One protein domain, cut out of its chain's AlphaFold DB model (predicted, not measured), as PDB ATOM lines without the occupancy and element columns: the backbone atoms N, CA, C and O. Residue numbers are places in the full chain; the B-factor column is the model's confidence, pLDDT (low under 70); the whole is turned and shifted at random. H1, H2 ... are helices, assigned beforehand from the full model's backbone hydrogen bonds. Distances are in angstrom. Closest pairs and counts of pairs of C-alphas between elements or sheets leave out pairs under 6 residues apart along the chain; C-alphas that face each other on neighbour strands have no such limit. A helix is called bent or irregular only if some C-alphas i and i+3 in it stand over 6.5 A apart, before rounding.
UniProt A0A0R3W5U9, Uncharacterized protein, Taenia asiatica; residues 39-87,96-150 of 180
ATOM      1  N   VAL A  39      34.699 -45.301  52.409       92.88
ATOM      2  CA  VAL A  39      33.769 -44.376  51.760       92.88
ATOM      3  C   VAL A  39      33.199 -45.066  50.532       92.88
ATOM      4  O   VAL A  39      33.925 -45.717  49.783       92.88
ATOM      5  N   TRP A  40      31.903 -44.902  50.318       92.06
ATOM      6  CA  TRP A  40      31.248 -45.301  49.092       92.06
ATOM      7  C   TRP A  40      31.801 -44.489  47.920       92.06
ATOM      8  O   TRP A  40      31.434 -43.337  47.715       92.06
ATOM      9  N   THR A  41      32.667 -45.119  47.132       93.56
ATOM     10  CA  THR A  41      33.209 -44.578  45.883       93.56
ATOM     11  C   THR A  41      32.865 -45.497  44.708       93.56
ATOM     12  O   THR A  41      32.541 -46.669  44.927       93.56
ATOM     13  N   PRO A  42      32.960 -45.016  43.455       93.75
ATOM     14  CA  PRO A  42      32.807 -45.867  42.274       93.75
ATOM     15  C   PRO A  42      33.754 -47.077  42.272       93.75
ATOM     16  O   PRO A  42      33.345 -48.176  41.904       93.75
ATOM     17  N   ASP A  43      34.984 -46.909  42.765       94.69
ATOM     18  CA  ASP A  43      35.958 -48.000  42.878       94.69
ATOM     19  C   ASP A  43      35.521 -49.053  43.904       94.69
ATOM     20  O   ASP A  43      35.654 -50.254  43.664       94.69
ATOM     21  N   LEU A  44      34.940 -48.624  45.032       94.38
ATOM     22  CA  LEU A  44      34.371 -49.546  46.016       94.38
ATOM     23  C   LEU A  44      33.187 -50.319  45.421       94.38
ATOM     24  O   LEU A  44      33.054 -51.516  45.665       94.38
ATOM     25  N   VAL A  45      32.335 -49.648  44.640       95.12
ATOM     26  CA  VAL A  45      31.214 -50.286  43.930       95.12
ATOM     27  C   VAL A  45      31.732 -51.337  42.954       95.12
ATOM     28  O   VAL A  45      31.224 -52.457  42.963       95.12
ATOM     29  N   ALA A  46      32.756 -51.014  42.160       95.31
ATOM     30  CA  ALA A  46      33.382 -51.965  41.246       95.31
ATOM     31  C   ALA A  46      33.940 -53.177  42.005       95.31
ATOM     32  O   ALA A  46      33.593 -54.308  41.685       95.31
ATOM     33  N   PHE A  47      34.691 -52.957  43.087       95.69
ATOM     34  CA  PHE A  47      35.189 -54.043  43.932       95.69
ATOM     35  C   PHE A  47      34.057 -54.934  44.472       95.69
ATOM     36  O   PHE A  47      34.093 -56.154  44.335       95.69
ATOM     37  N   VAL A  48      33.015 -54.342  45.063       95.62
ATOM     38  CA  VAL A  48      31.902 -55.112  45.636       95.62
ATOM     39  C   VAL A  48      31.147 -55.886  44.558       95.62
ATOM     40  O   VAL A  48      30.788 -57.039  44.776       95.62
ATOM     41  N   CYS A  49      30.875 -55.277  43.409       96.50
ATOM     42  CA  CYS A  49      30.030 -55.897  42.397       96.50
ATOM     43  C   CYS A  49      30.785 -56.867  41.483       96.50
ATOM     44  O   CYS A  49      30.193 -57.867  41.075       96.50
ATOM     45  N   ASP A  50      32.058 -56.607  41.187       95.19
ATOM     46  CA  ASP A  50      32.836 -57.377  40.214       95.19
ATOM     47  C   ASP A  50      33.720 -58.443  40.889       95.19
ATOM     48  O   ASP A  50      33.775 -59.572  40.404       95.19
ATOM     49  N   GLU A  51      34.351 -58.134  42.032       94.69
ATOM     50  CA  GLU A  51      35.306 -59.043  42.697       94.69
ATOM     51  C   GLU A  51      34.635 -59.988  43.702       94.69
ATOM     52  O   GLU A  51      35.018 -61.153  43.835       94.69
ATOM     53  N   LEU A  52      33.610 -59.520  44.426       93.00
ATOM     54  CA  LEU A  52      32.860 -60.388  45.337       93.00
ATOM     55  C   LEU A  52      31.824 -61.175  44.535       93.00
ATOM     56  O   LEU A  52      30.907 -60.594  43.960       93.00
ATOM     57  N   THR A  53      31.951 -62.499  44.502       88.00
ATOM     58  CA  THR A  53      31.107 -63.370  43.667       88.00
ATOM     59  C   THR A  53      29.756 -63.696  44.300       88.00
ATOM     60  O   THR A  53      28.757 -63.806  43.591       88.00
ATOM     61  N   ASP A  54      29.705 -63.828  45.625       90.88
ATOM     62  CA  ASP A  54      28.505 -64.228  46.359       90.88
ATOM     63  C   ASP A  54      27.686 -63.008  46.848       90.88
ATOM     64  O   ASP A  54      28.228 -62.125  47.525       90.88
ATOM     65  N   PRO A  55      26.366 -62.938  46.567       92.19
ATOM     66  CA  PRO A  55      25.511 -61.826  46.992       92.19
ATOM     67  C   PRO A  55      25.429 -61.665  48.514       92.19
ATOM     68  O   PRO A  55      25.277 -60.544  49.003       92.19
ATOM     69  N   CYS A  56      25.545 -62.756  49.275       93.19
ATOM     70  CA  CYS A  56      25.552 -62.702  50.735       93.19
ATOM     71  C   CYS A  56      26.824 -62.025  51.265       93.19
ATOM     72  O   CYS A  56      26.765 -61.204  52.182       93.19
ATOM     73  N   THR A  57      27.958 -62.293  50.627       93.75
ATOM     74  CA  THR A  57      29.249 -61.659  50.889       93.75
ATOM     75  C   THR A  57      29.233 -60.185  50.491       93.75
ATOM     76  O   THR A  57      29.659 -59.346  51.286       93.75
ATOM     77  N   ARG A  58      28.659 -59.837  49.327       94.69
ATOM     78  CA  ARG A  58      28.420 -58.434  48.926       94.69
ATOM     79  C   ARG A  58      27.620 -57.685  49.990       94.69
ATOM     80  O   ARG A  58      28.023 -56.614  50.439       94.69
ATOM     81  N   ALA A  59      26.515 -58.276  50.440       95.31
ATOM     82  CA  ALA A  59      25.654 -57.687  51.457       95.31
ATOM     83  C   ALA A  59      26.382 -57.514  52.801       95.31
ATOM     84  O   ALA A  59      26.373 -56.431  53.391       95.31
ATOM     85  N   ALA A  60      27.073 -58.556  53.264       94.44
ATOM     86  CA  ALA A  60      27.861 -58.512  54.490       94.44
ATOM     87  C   ALA A  60      28.960 -57.442  54.431       94.44
ATOM     88  O   ALA A  60      29.179 -56.731  55.419       94.44
ATOM     89  N   PHE A  61      29.615 -57.294  53.275       94.31
ATOM     90  CA  PHE A  61      30.615 -56.263  53.040       94.31
ATOM     91  C   PHE A  61      29.997 -54.866  53.148       94.31
ATOM     92  O   PHE A  61      30.432 -54.068  53.978       94.31
ATOM     93  N   LEU A  62      28.919 -54.593  52.408       94.75
ATOM     94  CA  LEU A  62      28.217 -53.305  52.449       94.75
ATOM     95  C   LEU A  62      27.720 -52.950  53.858       94.75
ATOM     96  O   LEU A  62      27.782 -51.794  54.270       94.75
ATOM     97  N   ARG A  63      27.266 -53.941  54.636       93.94
ATOM     98  CA  ARG A  63      26.809 -53.735  56.017       93.94
ATOM     99  C   ARG A  63      27.930 -53.345  56.977       93.94
ATOM    100  O   ARG A  63      27.689 -52.604  57.928       93.94
ATOM    101  N   ARG A  64      29.117 -53.928  56.811       91.69
ATOM    102  CA  ARG A  64      30.209 -53.841  57.798       91.69
ATOM    103  C   ARG A  64      31.268 -52.818  57.429       91.69
ATOM    104  O   ARG A  64      31.841 -52.211  58.327       91.69
ATOM    105  N   HIS A  65      31.521 -52.667  56.137       92.62
ATOM    106  CA  HIS A  65      32.696 -51.992  55.610       92.62
ATOM    107  C   HIS A  65      32.347 -50.797  54.737       92.62
ATOM    108  O   HIS A  65      33.212 -49.962  54.551       92.62
ATOM    109  N   ALA A  66      31.121 -50.645  54.236       92.62
ATOM    110  CA  ALA A  66      30.768 -49.471  53.439       92.62
ATOM    111  C   ALA A  66      30.081 -48.383  54.281       92.62
ATOM    112  O   ALA A  66      29.362 -48.655  55.257       92.62
ATOM    113  N   TYR A  67      30.283 -47.127  53.893       93.69
ATOM    114  CA  TYR A  67      29.483 -46.001  54.364       93.69
ATOM    115  C   TYR A  67      29.317 -44.951  53.277       93.69
ATOM    116  O   TYR A  67      30.248 -44.667  52.533       93.69
ATOM    117  N   HIS A  68      28.133 -44.355  53.212       92.56
ATOM    118  CA  HIS A  68      27.904 -43.187  52.373       92.56
ATOM    119  C   HIS A  68      28.331 -41.926  53.138       92.56
ATOM    120  O   HIS A  68      28.050 -41.826  54.332       92.56
ATOM    121  N   GLU A  69      28.970 -40.958  52.478       90.50
ATOM    122  CA  GLU A  69      29.467 -39.727  53.123       90.50
ATOM    123  C   GLU A  69      28.343 -38.937  53.820       90.50
ATOM    124  O   GLU A  69      28.466 -38.540  54.975       90.50
ATOM    125  N   ILE A  70      27.199 -38.827  53.141       87.19
ATOM    126  CA  ILE A  70      25.976 -38.179  53.628       87.19
ATOM    127  C   ILE A  70      25.320 -38.948  54.792       87.19
ATOM    128  O   ILE A  70      24.867 -38.351  55.766       87.19
ATOM    129  N   CYS A  71      25.264 -40.280  54.714       86.00
ATOM    130  CA  CYS A  71      24.575 -41.137  55.684       86.00
ATOM    131  C   CYS A  71      25.571 -42.012  56.460       86.00
ATOM    132  O   CYS A  71      25.408 -43.227  56.549       86.00
ATOM    133  N   SER A  72      26.618 -41.412  57.031       86.44
ATOM    134  CA  SER A  72      27.774 -42.135  57.595       86.44
ATOM    135  C   SER A  72      27.427 -43.144  58.701       86.44
ATOM    136  O   SER A  72      28.068 -44.193  58.827       86.44
ATOM    137  N   ASN A  73      26.374 -42.879  59.476       86.38
ATOM    138  CA  ASN A  73      25.930 -43.739  60.578       86.38
ATOM    139  C   ASN A  73      25.085 -44.940  60.132       86.38
ATOM    140  O   ASN A  73      24.889 -45.867  60.918       86.38
ATOM    141  N   LEU A  74      24.597 -44.944  58.892       87.69
ATOM    142  CA  LEU A  74      23.714 -45.984  58.382       87.69
ATOM    143  C   LEU A  74      24.426 -46.785  57.284       87.69
ATOM    144  O   LEU A  74      24.905 -46.207  56.310       87.69
ATOM    145  N   PRO A  75      24.529 -48.117  57.414       91.62
ATOM    146  CA  PRO A  75      25.100 -48.929  56.354       91.62
ATOM    147  C   PRO A  75      24.291 -48.816  55.052       91.62
ATOM    148  O   PRO A  75      23.072 -49.006  55.091       91.62
ATOM    149  N   PRO A  76      24.961 -48.610  53.903       91.31
ATOM    150  CA  PRO A  76      24.366 -48.611  52.565       91.31
ATOM    151  C   PRO A  76      23.355 -49.720  52.304       91.31
ATOM    152  O   PRO A  76      22.304 -49.486  51.716       91.31
ATOM    153  N   LEU A  77      23.658 -50.926  52.797       94.69
ATOM    154  CA  LEU A  77      22.825 -52.109  52.623       94.69
ATOM    155  C   LEU A  77      21.363 -51.852  53.008       94.69
ATOM    156  O   LEU A  77      20.456 -52.234  52.279       94.69
ATOM    157  N   TYR A  78      21.135 -51.184  54.141       93.12
ATOM    158  CA  TYR A  78      19.795 -50.988  54.696       93.12
ATOM    159  C   TYR A  78      18.961 -49.972  53.922       93.12
ATOM    160  O   TYR A  78      17.755 -49.896  54.137       93.12
ATOM    161  N   LEU A  79      19.587 -49.214  53.023       92.06
ATOM    162  CA  LEU A  79      18.904 -48.233  52.200       92.06
ATOM    163  C   LEU A  79      18.485 -48.781  50.831       92.06
ATOM    164  O   LEU A  79      17.673 -48.153  50.157       92.06
ATOM    165  N   LEU A  80      18.982 -49.955  50.426       92.00
ATOM    166  CA  LEU A  80      18.663 -50.548  49.122       92.00
ATOM    167  C   LEU A  80      17.164 -50.733  48.848       92.00
ATOM    168  O   LEU A  80      16.756 -50.501  47.716       92.00
ATOM    169  N   PRO A  81      16.304 -51.056  49.832       90.75
ATOM    170  CA  PRO A  81      14.863 -51.111  49.594       90.75
ATOM    171  C   PRO A  81      14.222 -49.803  49.157       90.75
ATOM    172  O   PRO A  81      13.117 -49.809  48.628       90.75
ATOM    173  N   HIS A  82      14.904 -48.674  49.323       87.75
ATOM    174  CA  HIS A  82      14.389 -47.408  48.842       87.75
ATOM    175  C   HIS A  82      14.599 -47.204  47.342       87.75
ATOM    176  O   HIS A  82      14.104 -46.209  46.838       87.75
ATOM    177  N   VAL A  83      15.274 -48.088  46.605       86.88
ATOM    178  CA  VAL A  83      15.432 -47.948  45.141       86.88
ATOM    179  C   VAL A  83      14.586 -48.922  44.328       86.88
ATOM    180  O   VAL A  83      14.803 -49.063  43.129       86.88
ATOM    181  N   ASP A  84      13.598 -49.556  44.956       80.19
ATOM    182  CA  ASP A  84      12.684 -50.496  44.297       80.19
ATOM    183  C   ASP A  84      12.051 -49.927  43.027       80.19
ATOM    184  O   ASP A  84      12.034 -50.588  41.992       80.19
ATOM    185  N   ASP A  85      11.610 -48.671  43.089       74.19
ATOM    186  CA  ASP A  85      10.956 -47.969  41.980       74.19
ATOM    187  C   ASP A  85      11.883 -47.776  40.763       74.19
ATOM    188  O   ASP A  85      11.419 -47.527  39.656       74.19
ATOM    189  N   MET A  86      13.203 -47.859  40.968       71.00
ATOM    190  CA  MET A  86      14.233 -47.622  39.951       71.00
ATOM    191  C   MET A  86      14.791 -48.921  39.354       71.00
ATOM    192  O   MET A  86      15.585 -48.876  38.413       71.00
ATOM    193  N   ILE A  87      14.400 -50.081  39.889       70.38
ATOM    194  CA  ILE A  87      14.893 -51.394  39.469       70.38
ATOM    195  C   ILE A  87      13.713 -52.189  38.895       70.38
ATOM    196  O   ILE A  87      13.131 -53.058  39.545       70.38
ATOM    197  N   GLN A  96      15.865 -65.437  49.952       77.50
ATOM    198  CA  GLN A  96      16.590 -66.621  50.357       77.50
ATOM    199  C   GLN A  96      17.651 -66.174  51.346       77.50
ATOM    200  O   GLN A  96      18.537 -65.381  51.027       77.50
ATOM    201  N   LEU A  97      17.519 -66.667  52.571       87.31
ATOM    202  CA  LEU A  97      18.445 -66.371  53.646       87.31
ATOM    203  C   LEU A  97      19.846 -66.900  53.319       87.31
ATOM    204  O   LEU A  97      20.004 -67.935  52.671       87.31
ATOM    205  N   CYS A  98      20.860 -66.182  53.793       88.19
ATOM    206  CA  CYS A  98      22.248 -66.605  53.656       88.19
ATOM    207  C   CYS A  98      22.598 -67.699  54.666       88.19
ATOM    208  O   CYS A  98      22.087 -67.699  55.792       88.19
ATOM    209  N   ASN A  99      23.534 -68.572  54.294       85.12
ATOM    210  CA  ASN A  99      24.153 -69.496  55.235       85.12
ATOM    211  C   ASN A  99      25.194 -68.734  56.075       85.12
ATOM    212  O   ASN A  99      26.096 -68.121  55.511       85.12
ATOM    213  N   PRO A 100      25.087 -68.731  57.415       79.38
ATOM    214  CA  PRO A 100      25.954 -67.937  58.289       79.38
ATOM    215  C   PRO A 100      27.321 -68.586  58.569       79.38
ATOM    216  O   PRO A 100      28.035 -68.125  59.457       79.38
ATOM    217  N   GLU A 101      27.675 -69.670  57.872       76.12
ATOM    218  CA  GLU A 101      28.958 -70.360  58.069       76.12
ATOM    219  C   GLU A 101      30.149 -69.500  57.617       76.12
ATOM    220  O   GLU A 101      31.246 -69.608  58.173       76.12
ATOM    221  N   ASP A 102      29.916 -68.569  56.690       74.75
ATOM    222  CA  ASP A 102      30.917 -67.612  56.240       74.75
ATOM    223  C   ASP A 102      31.134 -66.486  57.256       74.75
ATOM    224  O   ASP A 102      30.204 -65.835  57.752       74.75
ATOM    225  N   LYS A 103      32.409 -66.206  57.558       76.31
ATOM    226  CA  LYS A 103      32.791 -65.196  58.552       76.31
ATOM    227  C   LYS A 103      32.195 -63.833  58.212       76.31
ATOM    228  O   LYS A 103      32.659 -63.128  57.321       76.31
ATOM    229  N   GLY A 104      31.251 -63.393  59.038       81.50
ATOM    230  CA  GLY A 104      30.693 -62.049  58.955       81.50
ATOM    231  C   GLY A 104      29.421 -61.917  58.138       81.50
ATOM    232  O   GLY A 104      28.840 -60.828  58.178       81.50
ATOM    233  N   VAL A 105      28.983 -62.988  57.474       90.69
ATOM    234  CA  VAL A 105      27.685 -63.082  56.807       90.69
ATOM    235  C   VAL A 105      26.605 -63.357  57.851       90.69
ATOM    236  O   VAL A 105      26.754 -64.193  58.740       90.69
ATOM    237  N   ARG A 106      25.503 -62.612  57.780       91.62
ATOM    238  CA  ARG A 106      24.293 -62.853  58.568       91.62
ATOM    239  C   ARG A 106      23.240 -63.478  57.675       91.62
ATOM    240  O   ARG A 106      23.110 -63.112  56.516       91.62
ATOM    241  N   SER A 107      22.394 -64.323  58.254       89.56
ATOM    242  CA  SER A 107      21.232 -64.883  57.556       89.56
ATOM    243  C   SER A 107      20.364 -63.796  56.893       89.56
ATOM    244  O   SER A 107      19.972 -63.926  55.733       89.56
ATOM    245  N   THR A 108      20.177 -62.666  57.586       91.25
ATOM    246  CA  THR A 108      19.422 -61.492  57.115       91.25
ATOM    247  C   THR A 108      20.062 -60.751  55.945       91.25
ATOM    248  O   THR A 108      19.378 -59.970  55.294       91.25
ATOM    249  N   ASP A 109      21.350 -60.964  55.665       92.19
ATOM    250  CA  ASP A 109      22.004 -60.348  54.504       92.19
ATOM    251  C   ASP A 109      21.357 -60.844  53.191       92.19
ATOM    252  O   ASP A 109      21.330 -60.124  52.195       92.19
ATOM    253  N   GLY A 110      20.709 -62.016  53.223       90.56
ATOM    254  CA  GLY A 110      19.997 -62.606  52.086       90.56
ATOM    255  C   GLY A 110      18.721 -61.864  51.694       90.56
ATOM    256  O   GLY A 110      18.274 -61.971  50.555       90.56
ATOM    257  N   LEU A 111      18.173 -61.031  52.589       91.44
ATOM    258  CA  LEU A 111      17.027 -60.167  52.280       91.44
ATOM    259  C   LEU A 111      17.345 -59.164  51.158       91.44
ATOM    260  O   LEU A 111      16.445 -58.714  50.455       91.44
ATOM    261  N   TYR A 112      18.627 -58.842  50.964       92.50
ATOM    262  CA  TYR A 112      19.103 -57.884  49.964       92.50
ATOM    263  C   TYR A 112      19.576 -58.553  48.672       92.50
ATOM    264  O   TYR A 112      20.082 -57.876  47.776       92.50
ATOM    265  N   ARG A 113      19.408 -59.876  48.545       91.69
ATOM    266  CA  ARG A 113      19.892 -60.634  47.388       91.69
ATOM    267  C   ARG A 113      19.391 -60.056  46.068       91.69
ATOM    268  O   ARG A 113      20.193 -59.925  45.156       91.69
ATOM    269  N   ARG A 114      18.123 -59.638  45.980       90.12
ATOM    270  CA  ARG A 114      17.539 -59.113  44.731       90.12
ATOM    271  C   ARG A 114      18.285 -57.912  44.135       90.12
ATOM    272  O   ARG A 114      18.261 -57.724  42.926       90.12
ATOM    273  N   TYR A 115      18.962 -57.123  44.969       92.44
ATOM    274  CA  TYR A 115      19.746 -55.968  44.522       92.44
ATOM    275  C   TYR A 115      21.180 -56.343  44.164       92.44
ATOM    276  O   TYR A 115      21.833 -55.637  43.411       92.44
ATOM    277  N   LEU A 116      21.695 -57.430  44.742       94.00
ATOM    278  CA  LEU A 116      23.117 -57.769  44.739       94.00
ATOM    279  C   LEU A 116      23.411 -59.084  44.010       94.00
ATOM    280  O   LEU A 116      24.548 -59.539  44.051       94.00
ATOM    281  N   GLU A 117      22.413 -59.709  43.384       91.62
ATOM    282  CA  GLU A 117      22.490 -61.057  42.809       91.62
ATOM    283  C   GLU A 117      23.562 -61.163  41.720       91.62
ATOM    284  O   GLU A 117      24.484 -61.971  41.819       91.62
ATOM    285  N   THR A 118      23.502 -60.293  40.715       92.81
ATOM    286  CA  THR A 118      24.481 -60.243  39.624       92.81
ATOM    287  C   THR A 118      25.327 -58.969  39.707       92.81
ATOM    288  O   THR A 118      24.863 -57.976  40.273       92.81
ATOM    289  N   PRO A 119      26.544 -58.942  39.125       94.50
ATOM    290  CA  PRO A 119      27.368 -57.729  39.081       94.50
ATOM    291  C   PRO A 119      26.637 -56.525  38.473       94.50
ATOM    292  O   PRO A 119      26.711 -55.412  38.990       94.50
ATOM    293  N   SER A 120      25.861 -56.752  37.408       92.88
ATOM    294  CA  SER A 120      25.089 -55.700  36.745       92.88
ATOM    295  C   SER A 120      23.941 -55.179  37.611       92.88
ATOM    296  O   SER A 120      23.738 -53.968  37.671       92.88
ATOM    297  N   MET A 121      23.222 -56.061  38.312       92.31
ATOM    298  CA  MET A 121      22.167 -55.665  39.252       92.31
ATOM    299  C   MET A 121      22.742 -54.937  40.465       92.31
ATOM    300  O   MET A 121      22.217 -53.894  40.844       92.31
ATOM    301  N   CYS A 122      23.853 -55.438  41.010       94.88
ATOM    302  CA  CYS A 122      24.595 -54.806  42.096       94.88
ATOM    303  C   CYS A 122      24.955 -53.365  41.734       94.88
ATOM    304  O   CYS A 122      24.579 -52.444  42.454       94.88
ATOM    305  N   ARG A 123      25.590 -53.160  40.575       95.12
ATOM    306  CA  ARG A 123      26.013 -51.834  40.122       95.12
ATOM    307  C   ARG A 123      24.832 -50.883  39.957       95.12
ATOM    308  O   ARG A 123      24.828 -49.830  40.582       95.12
ATOM    309  N   ARG A 124      23.793 -51.295  39.221       94.19
ATOM    310  CA  ARG A 124      22.583 -50.475  39.031       94.19
ATOM    311  C   ARG A 124      21.912 -50.115  40.353       94.19
ATOM    312  O   ARG A 124      21.518 -48.972  40.536       94.19
ATOM    313  N   SER A 125      21.791 -51.072  41.272       94.62
ATOM    314  CA  SER A 125      21.135 -50.845  42.565       94.62
ATOM    315  C   SER A 125      21.927 -49.880  43.442       94.62
ATOM    316  O   SER A 125      21.348 -49.006  44.081       94.62
ATOM    317  N   LEU A 126      23.254 -50.029  43.466       95.19
ATOM    318  CA  LEU A 126      24.146 -49.146  44.209       95.19
ATOM    319  C   LEU A 126      24.154 -47.729  43.594       95.19
ATOM    320  O   LEU A 126      23.987 -46.751  44.317       95.19
ATOM    321  N   GLU A 127      24.268 -47.596  42.275       94.31
ATOM    322  CA  GLU A 127      24.242 -46.296  41.581       94.31
ATOM    323  C   GLU A 127      22.891 -45.578  41.725       94.31
ATOM    324  O   GLU A 127      22.846 -44.375  41.999       94.31
ATOM    325  N   ALA A 128      21.780 -46.313  41.608       93.75
ATOM    326  CA  ALA A 128      20.446 -45.778  41.867       93.75
ATOM    327  C   ALA A 128      20.321 -45.277  43.311       93.75
ATOM    328  O   ALA A 128      19.697 -44.245  43.561       93.75
ATOM    329  N   LEU A 129      20.940 -45.977  44.266       93.75
ATOM    330  CA  LEU A 129      20.892 -45.596  45.671       93.75
ATOM    331  C   LEU A 129      21.725 -44.341  45.955       93.75
ATOM    332  O   LEU A 129      21.210 -43.440  46.612       93.75
ATOM    333  N   ASP A 130      22.944 -44.229  45.422       93.19
ATOM    334  CA  ASP A 130      23.733 -42.986  45.506       93.19
ATOM    335  C   ASP A 130      22.953 -41.807  44.900       93.19
ATOM    336  O   ASP A 130      22.775 -40.770  45.544       93.19
ATOM    337  N   THR A 131      22.355 -42.011  43.722       92.25
ATOM    338  CA  THR A 131      21.518 -41.001  43.058       92.25
ATOM    339  C   THR A 131      20.321 -40.599  43.923       92.25
ATOM    340  O   THR A 131      20.027 -39.410  44.064       92.25
ATOM    341  N   LYS A 132      19.628 -41.560  44.549       90.69
ATOM    342  CA  LYS A 132      18.479 -41.285  45.424       90.69
ATOM    343  C   LYS A 132      18.889 -40.535  46.693       90.69
ATOM    344  O   LYS A 132      18.207 -39.590  47.083       90.69
ATOM    345  N   ILE A 133      20.011 -40.906  47.310       90.44
ATOM    346  CA  ILE A 133      20.542 -40.207  48.488       90.44
ATOM    347  C   ILE A 133      20.894 -38.762  48.117       90.44
ATOM    348  O   ILE A 133      20.438 -37.834  48.784       90.44
ATOM    349  N   ARG A 134      21.651 -38.553  47.034       90.00
ATOM    350  CA  ARG A 134      22.066 -37.212  46.599       90.00
ATOM    351  C   ARG A 134      20.875 -36.342  46.205       90.00
ATOM    352  O   ARG A 134      20.757 -35.228  46.711       90.00
ATOM    353  N   SER A 135      19.960 -36.865  45.386       88.75
ATOM    354  CA  SER A 135      18.759 -36.134  44.948       88.75
ATOM    355  C   SER A 135      17.856 -35.727  46.111       88.75
ATOM    356  O   SER A 135      17.359 -34.605  46.115       88.75
ATOM    357  N   SER A 136      17.715 -36.577  47.139       82.25
ATOM    358  CA  SER A 136      16.895 -36.258  48.316       82.25
ATOM    359  C   SER A 136      17.365 -35.016  49.080       82.25
ATOM    360  O   SER A 136      16.548 -34.329  49.676       82.25
ATOM    361  N   LEU A 137      18.661 -34.699  49.019       80.06
ATOM    362  CA  LEU A 137      19.243 -33.528  49.676       80.06
ATOM    363  C   LEU A 137      19.467 -32.354  48.741       80.06
ATOM    364  O   LEU A 137      19.706 -31.248  49.215       80.06
ATOM    365  N   THR A 138      19.410 -32.580  47.429       77.38
ATOM    366  CA  THR A 138      19.639 -31.508  46.457       77.38
ATOM    367  C   THR A 138      18.558 -30.445  46.615       77.38
ATOM    368  O   THR A 138      18.878 -29.273  46.701       77.38
ATOM    369  N   THR A 139      17.297 -30.847  46.806       77.06
ATOM    370  CA  THR A 139      16.190 -29.905  47.032       77.06
ATOM    371  C   THR A 139      16.353 -29.081  48.312       77.06
ATOM    372  O   THR A 139      16.116 -27.875  48.290       77.06
ATOM    373  N   ASP A 140      16.778 -29.699  49.418       78.25
ATOM    374  CA  ASP A 140      16.984 -28.991  50.689       78.25
ATOM    375  C   ASP A 140      18.193 -28.045  50.624       78.25
ATOM    376  O   ASP A 140      18.148 -26.936  51.157       78.25
ATOM    377  N   LEU A 141      19.265 -28.460  49.941       79.19
ATOM    378  CA  LEU A 141      20.439 -27.623  49.699       79.19
ATOM    379  C   LEU A 141      20.123 -26.461  48.759       79.19
ATOM    380  O   LEU A 141      20.507 -25.339  49.067       79.19
ATOM    381  N   ASP A 142      19.393 -26.699  47.672       80.75
ATOM    382  CA  ASP A 142      18.957 -25.655  46.742       80.75
ATOM    383  C   ASP A 142      18.079 -24.628  47.464       80.75
ATOM    384  O   ASP A 142      18.270 -23.424  47.308       80.75
ATOM    385  N   MET A 143      17.165 -25.088  48.327       82.12
ATOM    386  CA  MET A 143      16.345 -24.206  49.157       82.12
ATOM    387  C   MET A 143      17.193 -23.407  50.149       82.12
ATOM    388  O   MET A 143      16.969 -22.213  50.338       82.12
ATOM    389  N   PHE A 144      18.177 -24.043  50.786       82.31
ATOM    390  CA  PHE A 144      19.096 -23.358  51.687       82.31
ATOM    391  C   PHE A 144      19.933 -22.305  50.953       82.31
ATOM    392  O   PHE A 144      20.065 -21.190  51.452       82.31
ATOM    393  N   VAL A 145      20.449 -22.614  49.762       81.56
ATOM    394  CA  VAL A 145      21.198 -21.670  48.920       81.56
ATOM    395  C   VAL A 145      20.309 -20.513  48.473       81.56
ATOM    396  O   VAL A 145      20.714 -19.371  48.639       81.56
ATOM    397  N   ASP A 146      19.081 -20.765  48.014       81.06
ATOM    398  CA  ASP A 146      18.116 -19.712  47.652       81.06
ATOM    399  C   ASP A 146      17.780 -18.810  48.855       81.06
ATOM    400  O   ASP A 146      17.732 -17.584  48.732       81.06
ATOM    401  N   ILE A 147      17.628 -19.383  50.056       80.00
ATOM    402  CA  ILE A 147      17.491 -18.598  51.289       80.00
ATOM    403  C   ILE A 147      18.746 -17.760  51.520       80.00
ATOM    404  O   ILE A 147      18.615 -16.569  51.794       80.00
ATOM    405  N   LEU A 148      19.945 -18.333  51.421       76.38
ATOM    406  CA  LEU A 148      21.191 -17.594  51.620       76.38
ATOM    407  C   LEU A 148      21.341 -16.455  50.602       76.38
ATOM    408  O   LEU A 148      21.635 -15.337  51.008       76.38
ATOM    409  N   GLU A 149      21.080 -16.690  49.320       73.88
ATOM    410  CA  GLU A 149      21.141 -15.673  48.263       73.88
ATOM    411  C   GLU A 149      20.135 -14.536  48.485       73.88
ATOM    412  O   GLU A 149      20.443 -13.373  48.229       73.88
ATOM    413  N   ARG A 150      18.945 -14.838  49.018       69.81
ATOM    414  CA  ARG A 150      17.948 -13.817  49.385       69.81
ATOM    415  C   ARG A 150      18.274 -13.100  50.693       69.81
ATOM    416  O   ARG A 150      17.904 -11.940  50.857       69.81
TER     417      ARG A 150
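Overview. This is residues 39 to 87 and 96 to 150 of the 180 residues of an uncharacterized protein of Taenia asiatica (UniProt A0A0R3W5U9). A small body of crossed helices, H1 to H4 and arm H5a, from which residues 138 to 150 of the long helix H5 stick out and make the length. The printed part has 104 residues, 74 of them in five named helices, H1 to H5 in that order along the chain, with no named strand; its class is all helix, and it is only just compact, close to loose, with a radius of gyration of the C-alphas of 15.3 A and spans of 58 by 25 by 23 A.

Along the chain. H1, residues 42 to 51, begins at C-alpha (32.807, -45.867, 42.274). H2 is residues 55 to 65, H3 76 to 86, H4 107 to 116. H3 and H4 are irregular: C-alphas 82 and 85 are 7.7 A apart, 111 and 114 7.6 A. H5, residues 119 to 150, assigned as one helix by its hydrogen bonds, is bent, with C-alphas 136 and 139 6.5 A apart: arm H5a, residues 119 to 136, is 25.6 A long, and arm H5b, residues 139 to 150, is 16.4 A long and ends at C-alpha 150 at (17.948, -13.817, 49.385).

Arrangement. H1 and H2 form a helical hairpin, closest C-alphas Val 48 and Arg 58, 5.8 A. H1 touches H5a, residues 119 to 126 alone, at a shallow tilt of 26 degrees, opposite ways; closest C-alphas Cys 49 and Pro 119, 4.6 A. H2 touches H4 about perpendicular, 75 degrees; closest C-alphas Pro 55 and Leu 116, 5.2 A. H3 touches H5a, residues 125 to 132 alone, about perpendicular, 89 degrees; closest C-alphas Val 83 and Leu 129, 6.0 A. H5b touches no helix. Every O i to N i+4 pair is within hydrogen-bond range in H1, H2, H5a and H5b; in H3 0 of 7 and in H4 1 of 6 are, against 5 of 8 and 6 of 7 O i to N i+3 pairs.

Size, cuts and confidence. The C-alphas of Glu 101 and Arg 150 are the two farthest apart, 58.3 A. Residues 88 to 95 are not printed; C-alphas 87 and 96 are 18.8 A apart across the cut. Of the links printed whole, none is long. The model's pLDDT is under 70 at residue 150.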